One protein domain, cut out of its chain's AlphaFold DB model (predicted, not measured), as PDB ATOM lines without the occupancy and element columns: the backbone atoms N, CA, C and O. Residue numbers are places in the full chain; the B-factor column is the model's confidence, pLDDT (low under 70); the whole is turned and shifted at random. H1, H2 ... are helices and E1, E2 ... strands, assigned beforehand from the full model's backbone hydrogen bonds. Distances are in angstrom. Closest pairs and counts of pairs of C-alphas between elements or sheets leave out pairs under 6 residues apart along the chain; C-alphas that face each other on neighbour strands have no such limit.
ATOM      1  N   ALA A  63     219.948  64.761 -69.482       96.44
ATOM      2  CA  ALA A  63     219.932  64.887 -70.935       96.44
ATOM      3  C   ALA A  63     218.510  64.755 -71.482       96.44
ATOM      4  O   ALA A  63     217.799  63.805 -71.145       96.44
ATOM      5  N   MET A  64     218.124  65.685 -72.356       97.75
ATOM      6  CA  MET A  64     216.901  65.582 -73.149       97.75
ATOM      7  C   MET A  64     217.097  64.526 -74.237       97.75
ATOM      8  O   MET A  64     218.096  64.563 -74.953       97.75
ATOM      9  N   ILE A  65     216.157  63.592 -74.344       97.38
ATOM     10  CA  ILE A  65     216.200  62.493 -75.311       97.38
ATOM     11  C   ILE A  65     214.839  62.342 -75.993       97.38
ATOM     12  O   ILE A  65     213.805  62.671 -75.413       97.38
ATOM     13  N   GLU A  66     214.838  61.831 -77.219       95.56
ATOM     14  CA  GLU A  66     213.606  61.575 -77.982       95.56
ATOM     15  C   GLU A  66     212.959  60.240 -77.597       95.56
ATOM     16  O   GLU A  66     211.740  60.071 -77.691       95.56
ATOM     17  N   GLU A  67     213.780  59.299 -77.127       97.62
ATOM     18  CA  GLU A  67     213.361  57.950 -76.788       97.62
ATOM     19  C   GLU A  67     214.184  57.353 -75.643       97.62
ATOM     20  O   GLU A  67     215.404  57.508 -75.587       97.62
ATOM     21  N   LEU A  68     213.505  56.611 -74.768       97.50
ATOM     22  CA  LEU A  68     214.098  55.724 -73.772       97.50
ATOM     23  C   LEU A  68     213.619  54.291 -74.035       97.50
ATOM     24  O   LEU A  68     212.411  54.045 -74.061       97.50
ATOM     25  N   SER A  69     214.548  53.344 -74.202       97.00
ATOM     26  CA  SER A  69     214.191  51.933 -74.402       97.00
ATOM     27  C   SER A  69     213.468  51.352 -73.181       97.00
ATOM     28  O   SER A  69     213.654  51.810 -72.052       97.00
ATOM     29  N   ALA A  70     212.645  50.325 -73.395       94.94
ATOM     30  CA  ALA A  70     211.873  49.683 -72.328       94.94
ATOM     31  C   ALA A  70     212.765  49.005 -71.268       94.94
ATOM     32  O   ALA A  70     212.398  48.939 -70.095       94.94
ATOM     33  N   ASP A  71     213.931  48.518 -71.693       92.75
ATOM     34  CA  ASP A  71     214.966  47.862 -70.892       92.75
ATOM     35  C   ASP A  71     216.079  48.820 -70.429       92.75
ATOM     36  O   ASP A  71     217.038  48.392 -69.788       92.75
ATOM     37  N   ASP A  72     215.959  50.122 -70.713       96.12
ATOM     38  CA  ASP A  72     216.953  51.106 -70.297       96.12
ATOM     39  C   ASP A  72     217.008  51.191 -68.762       96.12
ATOM     40  O   ASP A  72     216.002  51.401 -68.072       96.12
ATOM     41  N   TYR A  73     218.209  51.031 -68.208       95.06
ATOM     42  CA  TYR A  73     218.420  51.007 -66.764       95.06
ATOM     43  C   TYR A  73     218.273  52.388 -66.108       95.06
ATOM     44  O   TYR A  73     218.067  52.467 -64.896       95.06
ATOM     45  N   ARG A  74     218.360  53.478 -66.883       97.44
ATOM     46  CA  ARG A  74     218.522  54.842 -66.365       97.44
ATOM     47  C   ARG A  74     217.241  55.424 -65.781       97.44
ATOM     48  O   ARG A  74     216.142  55.228 -66.309       97.44
ATOM     49  N   GLY A  75     217.384  56.220 -64.727       97.25
ATOM     50  CA  GLY A  75     216.302  57.053 -64.210       97.25
ATOM     51  C   GLY A  75     215.903  58.140 -65.214       97.25
ATOM     52  O   GLY A  75     216.764  58.708 -65.899       97.25
ATOM     53  N   ALA A  76     214.607  58.447 -65.288       98.12
ATOM     54  CA  ALA A  76     214.063  59.416 -66.238       98.12
ATOM     55  C   ALA A  76     212.890  60.224 -65.669       98.12
ATOM     56  O   ALA A  76     212.174  59.770 -64.778       98.12
ATOM     57  N   ILE A  77     212.677  61.421 -66.210       98.00
ATOM     58  CA  ILE A  77     211.513  62.267 -65.949       98.00
ATOM     59  C   ILE A  77     210.880  62.615 -67.284       98.00
ATOM     60  O   ILE A  77     211.556  62.991 -68.241       98.00
ATOM     61  N   VAL A  78     209.565  62.491 -67.337       97.88
ATOM     62  CA  VAL A  78     208.765  62.696 -68.532       97.88
ATOM     63  C   VAL A  78     207.766  63.807 -68.262       97.88
ATOM     64  O   VAL A  78     207.003  63.742 -67.296       97.88
ATOM     65  N   LEU A  79     207.757  64.808 -69.137       96.44
ATOM     66  CA  LEU A  79     206.706  65.811 -69.207       96.44
ATOM     67  C   LEU A  79     205.708  65.382 -70.278       96.44
ATOM     68  O   LEU A  79     206.073  65.125 -71.425       96.44
ATOM     69  N   THR A  80     204.440  65.296 -69.902       93.69
ATOM     70  CA  THR A  80     203.344  64.997 -70.832       93.69
ATOM     71  C   THR A  80     202.764  66.274 -71.422       93.69
ATOM     72  O   THR A  80     202.867  67.348 -70.827       93.69
ATOM     73  N   TYR A  81     202.084  66.153 -72.562       89.75
ATOM     74  CA  TYR A  81     201.376  67.267 -73.195       89.75
ATOM     75  C   TYR A  81     200.374  67.948 -72.249       89.75
ATOM     76  O   TYR A  81     200.271  69.173 -72.240       89.75
ATOM     77  N   SER A  82     199.746  67.171 -71.356       84.31
ATOM     78  CA  SER A  82     198.800  67.669 -70.348       84.31
ATOM     79  C   SER A  82     199.466  68.365 -69.155       84.31
ATOM     80  O   SER A  82     198.799  68.669 -68.166       84.31
ATOM     81  N   GLY A  83     200.785  68.580 -69.190       87.31
ATOM     82  CA  GLY A  83     201.531  69.242 -68.119       87.31
ATOM     83  C   GLY A  83     201.624  68.416 -66.833       87.31
ATOM     84  O   GLY A  83     201.730  68.986 -65.746       87.31
ATOM     85  N   SER A  84     201.529  67.086 -66.943       89.88
ATOM     86  CA  SER A  84     201.749  66.135 -65.842       89.88
ATOM     87  C   SER A  84     203.140  65.516 -65.935       89.88
ATOM     88  O   SER A  84     203.682  65.380 -67.037       89.88
ATOM     89  N   LEU A  85     203.695  65.126 -64.788       95.12
ATOM     90  CA  LEU A  85     205.038  64.559 -64.687       95.12
ATOM     91  C   LEU A  85     204.976  63.066 -64.385       95.12
ATOM     92  O   LEU A  85     204.226  62.642 -63.507       95.12
ATOM     93  N   ILE A  86     205.804  62.283 -65.070       96.38
ATOM     94  CA  ILE A  86     206.083  60.885 -64.725       96.38
ATOM     95  C   ILE A  86     207.563  60.802 -64.378       96.38
ATOM     96  O   ILE A  86     208.415  61.122 -65.200       96.38
ATOM     97  N   SER A  87     207.869  60.385 -63.159       97.50
ATOM     98  CA  SER A  87     209.229  60.184 -62.672       97.50
ATOM     99  C   SER A  87     209.491  58.696 -62.529       97.50
ATOM    100  O   SER A  87     208.654  57.964 -62.001       97.50
ATOM    101  N   LEU A  88     210.643  58.257 -63.010       97.56
ATOM    102  CA  LEU A  88     211.043  56.865 -63.058       97.56
ATOM    103  C   LEU A  88     212.415  56.707 -62.412       97.56
ATOM    104  O   LEU A  88     213.373  57.375 -62.807       97.56
ATOM    105  N   GLY A  89     212.500  55.787 -61.457       96.44
ATOM    106  CA  GLY A  89     213.768  55.343 -60.891       96.44
ATOM    107  C   GLY A  89     214.612  54.536 -61.865       96.44
ATOM    108  O   GLY A  89     214.184  54.207 -62.971       96.44
ATOM    109  N   THR A  90     215.805  54.177 -61.412       95.81
ATOM    110  CA  THR A  90     216.650  53.170 -62.064       95.81
ATOM    111  C   THR A  90     215.988  51.788 -62.039       95.81
ATOM    112  O   THR A  90     215.169  51.492 -61.160       95.81
ATOM    113  N   VAL A  91     216.302  50.930 -63.017       93.88
ATOM    114  CA  VAL A  91     215.845  49.527 -62.998       93.88
ATOM    115  C   VAL A  91     216.580  48.768 -61.900       93.88
ATOM    116  O   VAL A  91     217.805  48.749 -61.863       93.88
ATOM    117  N   GLN A  92     215.821  48.097 -61.040       89.12
ATOM    118  CA  GLN A  92     216.322  47.152 -60.046       89.12
ATOM    119  C   GLN A  92     215.798  45.744 -60.359       89.12
ATOM    120  O   GLN A  92     214.974  45.561 -61.255       89.12
ATOM    121  N   THR A  93     216.222  44.740 -59.588       85.12
ATOM    122  CA  THR A  93     215.813  43.335 -59.775       85.12
ATOM    123  C   THR A  93     214.294  43.145 -59.807       85.12
ATOM    124  O   THR A  93     213.790  42.327 -60.566       85.12
ATOM    125  N   ALA A  94     213.556  43.909 -58.997       84.31
ATOM    126  CA  ALA A  94     212.097  43.846 -58.939       84.31
ATOM    127  C   ALA A  94     211.396  44.752 -59.974       84.31
ATOM    128  O   ALA A  94     210.175  44.763 -60.022       84.31
ATOM    129  N   GLY A  95     212.135  45.528 -60.774       90.44
ATOM    130  CA  GLY A  95     211.625  46.605 -61.628       90.44
ATOM    131  C   GLY A  95     212.079  47.986 -61.144       90.44
ATOM    132  O   GLY A  95     212.991  48.099 -60.326       90.44
ATOM    133  N   ARG A  96     211.448  49.054 -61.640       94.56
ATOM    134  CA  ARG A  96     211.713  50.440 -61.208       94.56
ATOM    135  C   ARG A  96     210.555  51.004 -60.398       94.56
ATOM    136  O   ARG A  96     209.429  50.520 -60.485       94.56
ATOM    137  N   TRP A  97     210.812  52.033 -59.602       95.19
ATOM    138  CA  TRP A  97     209.722  52.813 -59.023       95.19
ATOM    139  C   TRP A  97     209.218  53.853 -60.030       95.19
ATOM    140  O   TRP A  97     209.971  54.331 -60.883       95.19
ATOM    141  N   LEU A  98     207.937  54.188 -59.919       95.75
ATOM    142  CA  LEU A  98     207.245  55.195 -60.714       95.75
ATOM    143  C   LEU A  98     206.498  56.143 -59.779       95.75
ATOM    144  O   LEU A  98     205.795  55.700 -58.872       95.75
ATOM    145  N   GLU A  99     206.612  57.440 -60.041       94.44
ATOM    146  CA  GLU A  99     205.762  58.475 -59.454       94.44
ATOM    147  C   GLU A  99     205.129  59.293 -60.578       94.44
ATOM    148  O   GLU A  99     205.823  59.932 -61.366       94.44
ATOM    149  N   TYR A 100     203.805  59.276 -60.656       92.44
ATOM    150  CA  TYR A 100     203.037  60.123 -61.554       92.44
ATOM    151  C   TYR A 100     202.361  61.226 -60.754       92.44
ATOM    152  O   TYR A 100     201.587  60.945 -59.840       92.44
ATOM    153  N   ALA A 101     202.641  62.475 -61.115       87.62
ATOM    154  CA  ALA A 101     202.034  63.654 -60.520       87.62
ATOM    155  C   ALA A 101     201.121  64.331 -61.549       87.62
ATOM    156  O   ALA A 101     201.576  65.040 -62.455       87.62
ATOM    157  N   SER A 102     199.812  64.127 -61.385       81.19
ATOM    158  CA  SER A 102     198.785  64.873 -62.108       81.19
ATOM    159  C   SER A 102     198.536  66.189 -61.385       81.19
ATOM    160  O   SER A 102     197.806  66.255 -60.389       81.19
ATOM    161  N   VAL A 103     199.122  67.263 -61.899       65.31
ATOM    162  CA  VAL A 103     198.963  68.596 -61.318       65.31
ATOM    163  C   VAL A 103     197.725  69.260 -61.926       65.31
ATOM    164  O   VAL A 103     197.799  69.936 -62.952       65.31
ATOM    165  N   LYS A 104     196.562  69.029 -61.305       65.06
ATOM    166  CA  LYS A 104     195.292  69.680 -61.671       65.06
ATOM    167  C   LYS A 104     195.284  71.149 -61.223       65.06
ATOM    168  O   LYS A 104     196.026  71.546 -60.330       65.06
ATOM    169  N   PHE A 105     194.427  71.964 -61.834       56.97
ATOM    170  CA  PHE A 105     194.428  73.430 -61.684       56.97
ATOM    171  C   PHE A 105     193.810  73.969 -60.378       56.97
ATOM    172  O   PHE A 105     193.754  75.178 -60.188       56.97
ATOM    173  N   ARG A 106     193.344  73.096 -59.472       51.00
ATOM    174  CA  ARG A 106     192.605  73.495 -58.256       51.00
ATOM    175  C   ARG A 106     193.082  72.822 -56.962       51.00
ATOM    176  O   ARG A 106     192.409  72.945 -55.945       51.00
ATOM    177  N   SER A 107     194.190  72.082 -56.993       50.94
ATOM    178  CA  SER A 107     194.645  71.284 -55.847       50.94
ATOM    179  C   SER A 107     195.973  71.797 -55.303       50.94
ATOM    180  O   SER A 107     196.947  71.906 -56.040       50.94
ATOM    181  N   ASP A 108     196.030  72.008 -53.988       47.66
ATOM    182  CA  ASP A 108     197.252  72.354 -53.244       47.66
ATOM    183  C   ASP A 108     198.268  71.218 -53.177       47.66
ATOM    184  O   ASP A 108     199.445  71.424 -52.896       47.66
ATOM    185  N   VAL A 109     197.786  70.001 -53.399       52.06
ATOM    186  CA  VAL A 109     198.584  68.789 -53.388       52.06
ATOM    187  C   VAL A 109     198.269  68.036 -54.673       52.06
ATOM    188  O   VAL A 109     197.085  67.816 -54.945       52.06
ATOM    189  N   PRO A 110     199.279  67.623 -55.452       61.19
ATOM    190  CA  PRO A 110     199.040  66.886 -56.681       61.19
ATOM    191  C   PRO A 110     198.343  65.557 -56.403       61.19
ATOM    192  O   PRO A 110     198.514  64.951 -55.335       61.19
ATOM    193  N   ASP A 111     197.597  65.086 -57.400       74.50
ATOM    194  CA  ASP A 111     197.149  63.700 -57.429       74.50
ATOM    195  C   ASP A 111     198.362  62.846 -57.803       74.50
ATOM    196  O   ASP A 111     198.849  62.888 -58.937       74.50
ATOM    197  N   LEU A 112     198.884  62.135 -56.805       83.12
ATOM    198  CA  LEU A 112     200.086  61.321 -56.897       83.12
ATOM    199  C   LEU A 112     199.704  59.848 -57.013       83.12
ATOM    200  O   LEU A 112     198.985  59.316 -56.169       83.12
ATOM    201  N   VAL A 113     200.231  59.192 -58.038       86.56
ATOM    202  CA  VAL A 113     200.243  57.735 -58.152       86.56
ATOM    203  C   VAL A 113     201.676  57.277 -57.972       86.56
ATOM    204  O   VAL A 113     202.551  57.659 -58.743       86.56
ATOM    205  N   GLN A 114     201.911  56.452 -56.960       91.56
ATOM    206  CA  GLN A 114     203.209  55.843 -56.708       91.56
ATOM    207  C   GLN A 114     203.100  54.334 -56.871       91.56
ATOM    208  O   GLN A 114     202.111  53.713 -56.477       91.56
ATOM    209  N   SER A 115     204.106  53.733 -57.488       91.19
ATOM    210  CA  SER A 115     204.186  52.286 -57.654       91.19
ATOM    211  C   SER A 115     205.641  51.844 -57.607       91.19
ATOM    212  O   SER A 115     206.535  52.541 -58.084       91.19
ATOM    213  N   SER A 116     205.879  50.686 -57.009       92.62
ATOM    214  CA  SER A 116     207.155  49.975 -57.047       92.62
ATOM    215  C   SER A 116     207.048  48.794 -58.009       92.62
ATOM    216  O   SER A 116     205.947  48.425 -58.415       92.62
ATOM    217  N   ALA A 117     208.189  48.207 -58.377       92.12
ATOM    218  CA  ALA A 117     208.236  47.035 -59.252       92.12
ATOM    219  C   ALA A 117     207.532  47.235 -60.612       92.12
ATOM    220  O   ALA A 117     206.852  46.352 -61.132       92.12
ATOM    221  N   VAL A 118     207.677  48.433 -61.183       95.19
ATOM    222  CA  VAL A 118     207.093  48.811 -62.471       95.19
ATOM    223  C   VAL A 118     208.035  48.431 -63.606       95.19
ATOM    224  O   VAL A 118     209.245  48.662 -63.526       95.19
ATOM    225  N   SER A 119     207.463  47.926 -64.696       94.25
ATOM    226  CA  SER A 119     208.160  47.722 -65.970       94.25
ATOM    227  C   SER A 119     207.448  48.468 -67.092       94.25
ATOM    228  O   SER A 119     206.213  48.542 -67.129       94.25
ATOM    229  N   LEU A 120     208.234  49.016 -68.015       96.25
ATOM    230  CA  LEU A 120     207.722  49.650 -69.222       96.25
ATOM    231  C   LEU A 120     207.206  48.573 -70.182       96.25
ATOM    232  O   LEU A 120     207.879  47.574 -70.414       96.25
ATOM    233  N   VAL A 121     206.007  48.769 -70.733       95.56
ATOM    234  CA  VAL A 121     205.421  47.835 -71.718       95.56
ATOM    235  C   VAL A 121     206.093  47.984 -73.090       95.56
ATOM    236  O   VAL A 121     206.135  47.042 -73.873       95.56
ATOM    237  N   GLY A 122     206.638  49.166 -73.372       95.56
ATOM    238  CA  GLY A 122     207.373  49.496 -74.587       95.56
ATOM    239  C   GLY A 122     208.265  50.721 -74.360       95.56
ATOM    240  O   GLY A 122     208.285  51.254 -73.247       95.56
ATOM    241  N   PRO A 123     209.010  51.170 -75.383       97.06
ATOM    242  CA  PRO A 123     209.869  52.341 -75.258       97.06
ATOM    243  C   PRO A 123     209.042  53.594 -74.959       97.06
ATOM    244  O   PRO A 123     207.934  53.768 -75.473       97.06
ATOM    245  N   LEU A 124     209.599  54.495 -74.156       97.94
ATOM    246  CA  LEU A 124     209.056  55.840 -74.007       97.94
ATOM    247  C   LEU A 124     209.517  56.645 -75.210       97.94
ATOM    248  O   LEU A 124     210.717  56.795 -75.404       97.94
ATOM    249  N   ARG A 125     208.582  57.164 -75.999       97.69
ATOM    250  CA  ARG A 125     208.881  57.991 -77.170       97.69
ATOM    251  C   ARG A 125     208.119  59.292 -77.073       97.69
ATOM    252  O   ARG A 125     206.967  59.299 -76.632       97.69
ATOM    253  N   GLN A 126     208.751  60.378 -77.497       95.44
ATOM    254  CA  GLN A 126     208.030  61.620 -77.723       95.44
ATOM    255  C   GLN A 126     206.835  61.374 -78.659       95.44
ATOM    256  O   GLN A 126     206.903  60.530 -79.551       95.44
ATOM    257  N   ASP A 127     205.726  62.069 -78.408       94.12
ATOM    258  CA  ASP A 127     204.490  61.972 -79.190       94.12
ATOM    259  C   ASP A 127     203.803  60.596 -79.127       94.12
ATOM    260  O   ASP A 127     202.874  60.319 -79.883       94.12
ATOM    261  N   ALA A 128     204.197  59.748 -78.171       95.25
ATOM    262  CA  ALA A 128     203.574  58.456 -77.905       95.25
ATOM    263  C   ALA A 128     203.000  58.372 -76.481       95.25
ATOM    264  O   ALA A 128     203.323  59.165 -75.595       95.25
ATOM    265  N   VAL A 129     202.130  57.388 -76.258       94.81
ATOM    266  CA  VAL A 129     201.604  57.038 -74.932       94.81
ATOM    267  C   VAL A 129     202.579  56.091 -74.233       94.81
ATOM    268  O   VAL A 129     202.947  55.062 -74.794       94.81
ATOM    269  N   ALA A 130     202.953  56.393 -72.987       95.12
ATOM    270  CA  ALA A 130     203.700  55.455 -72.156       95.12
ATOM    271  C   ALA A 130     202.776  54.344 -71.647       95.12
ATOM    272  O   ALA A 130     201.683  54.625 -71.151       95.12
ATOM    273  N   GLY A 131     203.228  53.092 -71.727       94.62
ATOM    274  CA  GLY A 131     202.550  51.938 -71.135       94.62
ATOM    275  C   GLY A 131     203.322  51.385 -69.941       94.62
ATOM    276  O   GLY A 131     204.538  51.204 -70.022       94.62
ATOM    277  N   PHE A 132     202.614  51.067 -68.856       95.19
ATOM    278  CA  PHE A 132     203.212  50.548 -67.626       95.19
ATOM    279  C   PHE A 132     202.539  49.256 -67.156       95.19
ATOM    280  O   PHE A 132     201.313  49.122 -67.142       95.19
ATOM    281  N   SER A 133     203.363  48.322 -66.692       93.94
ATOM    282  CA  SER A 133     202.953  47.119 -65.966       93.94
ATOM    283  C   SER A 133     203.424  47.212 -64.511       93.94
ATOM    284  O   SER A 133     204.397  47.902 -64.223       93.94
ATOM    285  N   GLY A 134     202.694  46.606 -63.571       87.62
ATOM    286  CA  GLY A 134     202.989  46.739 -62.132       87.62
ATOM    287  C   GLY A 134     202.540  48.060 -61.485       87.62
ATOM    288  O   GLY A 134     202.744  48.256 -60.295       87.62
ATOM    289  N   SER A 135     201.880  48.954 -62.235       88.81
ATOM    290  CA  SER A 135     201.321  50.223 -61.736       88.81
ATOM    291  C   SER A 135     199.792  50.265 -61.845       88.81
ATOM    292  O   SER A 135     199.190  49.571 -62.680       88.81
ATOM    293  N   THR A 136     199.151  51.087 -61.007       84.94
ATOM    294  CA  THR A 136     197.732  51.461 -61.161       84.94
ATOM    295  C   THR A 136     197.527  52.392 -62.357       84.94
ATOM    296  O   THR A 136     196.487  52.331 -63.012       84.94
ATOM    297  N   LEU A 137     198.542  53.185 -62.709       87.31
ATOM    298  CA  LEU A 137     198.600  53.916 -63.969       87.31
ATOM    299  C   LEU A 137     198.984  52.943 -65.087       87.31
ATOM    300  O   LEU A 137     200.138  52.543 -65.178       87.31
ATOM    301  N   LYS A 138     198.030  52.558 -65.940       89.00
ATOM    302  CA  LYS A 138     198.304  51.671 -67.088       89.00
ATOM    303  C   LYS A 138     198.892  52.415 -68.281       89.00
ATOM    304  O   LYS A 138     199.807  51.909 -68.927       89.00
ATOM    305  N   HIS A 139     198.387  53.620 -68.535       91.25
ATOM    306  CA  HIS A 139     198.779  54.455 -69.663       91.25
ATOM    307  C   HIS A 139     198.890  55.920 -69.244       91.25
ATOM    308  O   HIS A 139     198.124  56.374 -68.394       91.25
ATOM    309  N   SER A 140     199.821  56.656 -69.849       90.25
ATOM    310  CA  SER A 140     199.892  58.116 -69.725       90.25
ATOM    311  C   SER A 140     199.098  58.836 -70.821       90.25
ATOM    312  O   SER A 140     198.652  58.234 -71.794       90.25
ATOM    313  N   SER A 141     198.980  60.159 -70.710       88.75
ATOM    314  CA  SER A 141     198.762  61.015 -71.881       88.75
ATOM    315  C   SER A 141     200.003  61.023 -72.789       88.75
ATOM    316  O   SER A 141     201.055  60.485 -72.425       88.75
ATOM    317  N   LEU A 142     199.884  61.624 -73.978       92.25
ATOM    318  CA  LEU A 142     200.999  61.747 -74.919       92.25
ATOM    319  C   LEU A 142     202.212  62.417 -74.257       92.25
ATOM    320  O   LEU A 142     202.086  63.419 -73.543       92.25
ATOM    321  N   ILE A 143     203.389  61.859 -74.518       95.44
ATOM    322  CA  ILE A 143     204.662  62.370 -74.025       95.44
ATOM    323  C   ILE A 143     205.062  63.606 -74.827       95.44
ATOM    324  O   ILE A 143     205.146  63.548 -76.049       95.44
ATOM    325  N   TYR A 144     205.369  64.701 -74.133       95.38
ATOM    326  CA  TYR A 144     205.913  65.904 -74.755       95.38
ATOM    327  C   TYR A 144     207.441  65.916 -74.740       95.38
ATOM    328  O   TYR A 144     208.068  66.222 -75.750       95.38
ATOM    329  N   ARG A 145     208.062  65.580 -73.603       97.50
ATOM    330  CA  ARG A 145     209.523  65.524 -73.463       97.50
ATOM    331  C   ARG A 145     209.959  64.434 -72.504       97.50
ATOM    332  O   ARG A 145     209.282  64.169 -71.511       97.50
ATOM    333  N   ILE A 146     211.133  63.875 -72.774       98.38
ATOM    334  CA  ILE A 146     211.797  62.885 -71.931       98.38
ATOM    335  C   ILE A 146     213.171  63.436 -71.555       98.38
ATOM    336  O   ILE A 146     213.924  63.901 -72.410       98.38
ATOM    337  N   ALA A 147     213.503  63.366 -70.272       98.31
ATOM    338  CA  ALA A 147     214.836  63.632 -69.766       98.31
ATOM    339  C   ALA A 147     215.337  62.414 -68.994       98.31
ATOM    340  O   ALA A 147     214.644  61.918 -68.108       98.31
ATOM    341  N   ALA A 148     216.544  61.948 -69.290       98.19
ATOM    342  CA  ALA A 148     217.168  60.837 -68.579       98.19
ATOM    343  C   ALA A 148     218.507  61.252 -67.975       98.19
ATOM    344  O   ALA A 148     219.144  62.217 -68.406       98.19
ATOM    345  N   CYS A 149     218.958  60.504 -66.974       97.50
ATOM    346  CA  CYS A 149     220.325  60.664 -66.497       97.50
ATOM    347  C   CYS A 149     221.329  60.308 -67.616       97.50
ATOM    348  O   CYS A 149     221.044  59.437 -68.447       97.50
ATOM    349  N   PRO A 150     222.503  60.959 -67.675       96.06
ATOM    350  CA  PRO A 150     223.539  60.589 -68.633       96.06
ATOM    351  C   PRO A 150     224.003  59.134 -68.440       96.06
ATOM    352  O   PRO A 150     224.069  58.669 -67.294       96.06
ATOM    353  N   PRO A 151     224.358  58.412 -69.520       93.50
ATOM    354  CA  PRO A 151     224.955  57.082 -69.414       93.50
ATOM    355  C   PRO A 151     226.183  57.082 -68.493       93.50
ATOM    356  O   PRO A 151     226.949  58.044 -68.476       93.50
ATOM    357  N   GLY A 152     226.365  56.016 -67.712       92.50
ATOM    358  CA  GLY A 152     227.480  55.891 -66.763       92.50
ATOM    359  C   GLY A 152     227.314  56.652 -65.440       92.50
ATOM    360  O   GLY A 152     228.185  56.555 -64.579       92.50
ATOM    361  N   THR A 153     226.206  57.373 -65.234       95.19
ATOM    362  CA  THR A 153     225.895  57.975 -63.925       95.19
ATOM    363  C   THR A 153     225.624  56.869 -62.890       95.19
ATOM    364  O   THR A 153     224.797  55.998 -63.175       95.19
ATOM    365  N   PRO A 154     226.250  56.885 -61.696       96.25
ATOM    366  CA  PRO A 154     225.981  55.899 -60.647       96.25
ATOM    367  C   PRO A 154     224.514  55.895 -60.211       96.25
ATOM    368  O   PRO A 154     223.901  56.957 -60.112       96.25
ATOM    369  N   ASP A 155     223.956  54.728 -59.885       93.88
ATOM    370  CA  ASP A 155     222.528  54.590 -59.554       93.88
ATOM    371  C   ASP A 155     222.091  55.508 -58.409       93.88
ATOM    372  O   ASP A 155     221.059  56.166 -58.498       93.88
ATOM    373  N   VAL A 156     222.915  55.636 -57.365       93.69
ATOM    374  CA  VAL A 156     222.646  56.528 -56.224       93.69
ATOM    375  C   VAL A 156     222.489  57.985 -56.672       93.69
ATOM    376  O   VAL A 156     221.578  58.682 -56.219       93.69
ATOM    377  N   ASP A 157     223.329  58.436 -57.604       95.00
ATOM    378  CA  ASP A 157     223.280  59.797 -58.135       95.00
ATOM    379  C   ASP A 157     222.074  59.994 -59.056       95.00
ATOM    380  O   ASP A 157     221.436  61.048 -59.017       95.00
ATOM    381  N   GLN A 158     221.729  58.982 -59.858       97.62
ATOM    382  CA  GLN A 158     220.517  59.006 -60.676       97.62
ATOM    383  C   GLN A 158     219.277  59.137 -59.787       97.62
ATOM    384  O   GLN A 158     218.493  60.071 -59.948       97.62
ATOM    385  N   GLU A 159     219.141  58.263 -58.791       95.19
ATOM    386  CA  GLU A 159     218.044  58.271 -57.819       95.19
ATOM    387  C   GLU A 159     217.913  59.620 -57.111       95.19
ATOM    388  O   GLU A 159     216.812  60.149 -56.937       95.19
ATOM    389  N   GLN A 160     219.045  60.210 -56.736       92.62
ATOM    390  CA  GLN A 160     219.101  61.535 -56.146       92.62
ATOM    391  C   GLN A 160     218.599  62.625 -57.104       92.62
ATOM    392  O   GLN A 160     217.803  63.467 -56.680       92.62
ATOM    393  N   ARG A 161     219.051  62.628 -58.365       97.00
ATOM    394  CA  ARG A 161     218.640  63.620 -59.373       97.00
ATOM    395  C   ARG A 161     217.150  63.520 -59.671       97.00
ATOM    396  O   ARG A 161     216.465  64.538 -59.604       97.00
ATOM    397  N   ILE A 162     216.640  62.310 -59.920       96.81
ATOM    398  CA  ILE A 162     215.215  62.104 -60.204       96.81
ATOM    399  C   ILE A 162     214.377  62.612 -59.032       96.81
ATOM    400  O   ILE A 162     213.525  63.467 -59.235       96.81
ATOM    401  N   ARG A 163     214.670  62.194 -57.792       93.50
ATOM    402  CA  ARG A 163     213.904  62.643 -56.613       93.50
ATOM    403  C   ARG A 163     213.935  64.157 -56.435       93.50
ATOM    404  O   ARG A 163     212.909  64.740 -56.090       93.50
ATOM    405  N   GLU A 164     215.093  64.781 -56.637       93.12
ATOM    406  CA  GLU A 164     215.248  66.229 -56.504       93.12
ATOM    407  C   GLU A 164     214.415  66.984 -57.548       93.12
ATOM    408  O   GLU A 164     213.654  67.883 -57.186       93.12
ATOM    409  N   ALA A 165     214.492  66.592 -58.824       94.38
ATOM    410  CA  ALA A 165     213.659  67.186 -59.863       94.38
ATOM    411  C   ALA A 165     212.170  66.926 -59.643       94.38
ATOM    412  O   ALA A 165     211.387  67.859 -59.785       94.38
ATOM    413  N   THR A 166     211.766  65.716 -59.252       92.88
ATOM    414  CA  THR A 166     210.356  65.412 -58.992       92.88
ATOM    415  C   THR A 166     209.783  66.326 -57.913       92.88
ATOM    416  O   THR A 166     208.713  66.894 -58.112       92.88
ATOM    417  N   ILE A 167     210.497  66.522 -56.797       87.25
ATOM    418  CA  ILE A 167     210.059  67.418 -55.714       87.25
ATOM    419  C   ILE A 167     209.960  68.860 -56.222       87.25
ATOM    420  O   ILE A 167     208.923  69.500 -56.044       87.25
ATOM    421  N   PHE A 168     211.019  69.366 -56.859       90.12
ATOM    422  CA  PHE A 168     211.065  70.749 -57.336       90.12
ATOM    423  C   PHE A 168     209.955  71.036 -58.351       90.12
ATOM    424  O   PHE A 168     209.163  71.956 -58.157       90.12
ATOM    425  N   LEU A 169     209.863  70.220 -59.403       92.06
ATOM    426  CA  LEU A 169     208.945  70.440 -60.516       92.06
ATOM    427  C   LEU A 169     207.491  70.271 -60.100       92.06
ATOM    428  O   LEU A 169     206.645  71.067 -60.493       92.06
TER     429      LEU A 169
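This is residues 63 to 169 of the 307 residues of an uncharacterized protein of Spirochaetes bacterium GWC1_61_12 (UniProt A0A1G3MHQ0). A small closed barrel of six strands, E2 to E7, has one helix, H1, packed along its outside over E3 and E2. The hairpin of E4 and E5 reaches out toward the far end of the longest axis, and the short strand E1 is paired onto E7 outside the ring. The printed part has 107 residues with seven named strands and then one named helix, in the order E1 E2 E3 E4 E5 E6 E7 H1; neighbour strands are antiparallel, and the class is mixed, helices and strands. It is compact, with a radius of gyration of the C-alphas of 12.7 A, and elongated in outline, spanning 40 by 26 by 25 A.

Find C-alpha 63 at (219.932, 64.887, -70.935), where E1 begins; it runs over residues 63 to 65. Read on to E2, residues 76 to 80, 12.9 A long, and E3, residues 85 to 88. E4, residues 96 to 102, is 19.4 A long. Look for E5 from C-alpha 111 at (197.149, 63.700, -57.429) to residue 120, 21.2 A away; it bends by 97 degrees at residue 117. E6 holds residues 129 to 133, 13.4 A. E7, residues 139 to 148, is 19.5 A long and bends by 97 degrees at residue 142. H1, residues 155 to 169, runs 20.9 A to C-alpha 169 at (208.945, 70.440, -60.516).

E2 to E7 form a meander, each strand the antiparallel neighbour of the one before. In the hairpin of E2 and E3, look at N 78 and O 86, 2.8 A apart. In that of E3 and E4, N 87 and O 99 are 2.8 A apart; in that of E4 and E5, N 100 and O 113 are 2.8 A apart. Past its bend E5 pairs with E6, with N 133 and O 119 at 2.9 A. In the hairpin of E6 and E7, N 140 and O 130 are 3.0 A apart. E7 closes the ring on E2, with N 79 and O 145 at 2.9 A, and its residues 146 to 148 pair with E1, with N 65 and O 146 at 3.0 A. H1 is on the barrel, outside it, at a height over the sheet of 8.6 A. It lies over E3 and only just over E2, on which 3 of its C-alphas fall, and runs along the strands, at 11 degrees to E3 on the local plane. The closest C-alphas of E3 and H1, those of Ser 87 and Thr 166, are 6.5 A apart. In H1 every O i to N i+4 pair is within hydrogen-bond range.

The two C-alphas farthest apart, those of Arg 106 and Gly 152, are 40.0 A apart. The printed part has no cut and no long link. Its mean pLDDT is 90.7; look at residues 103 to 110, between E4 and E5, for the values under 70.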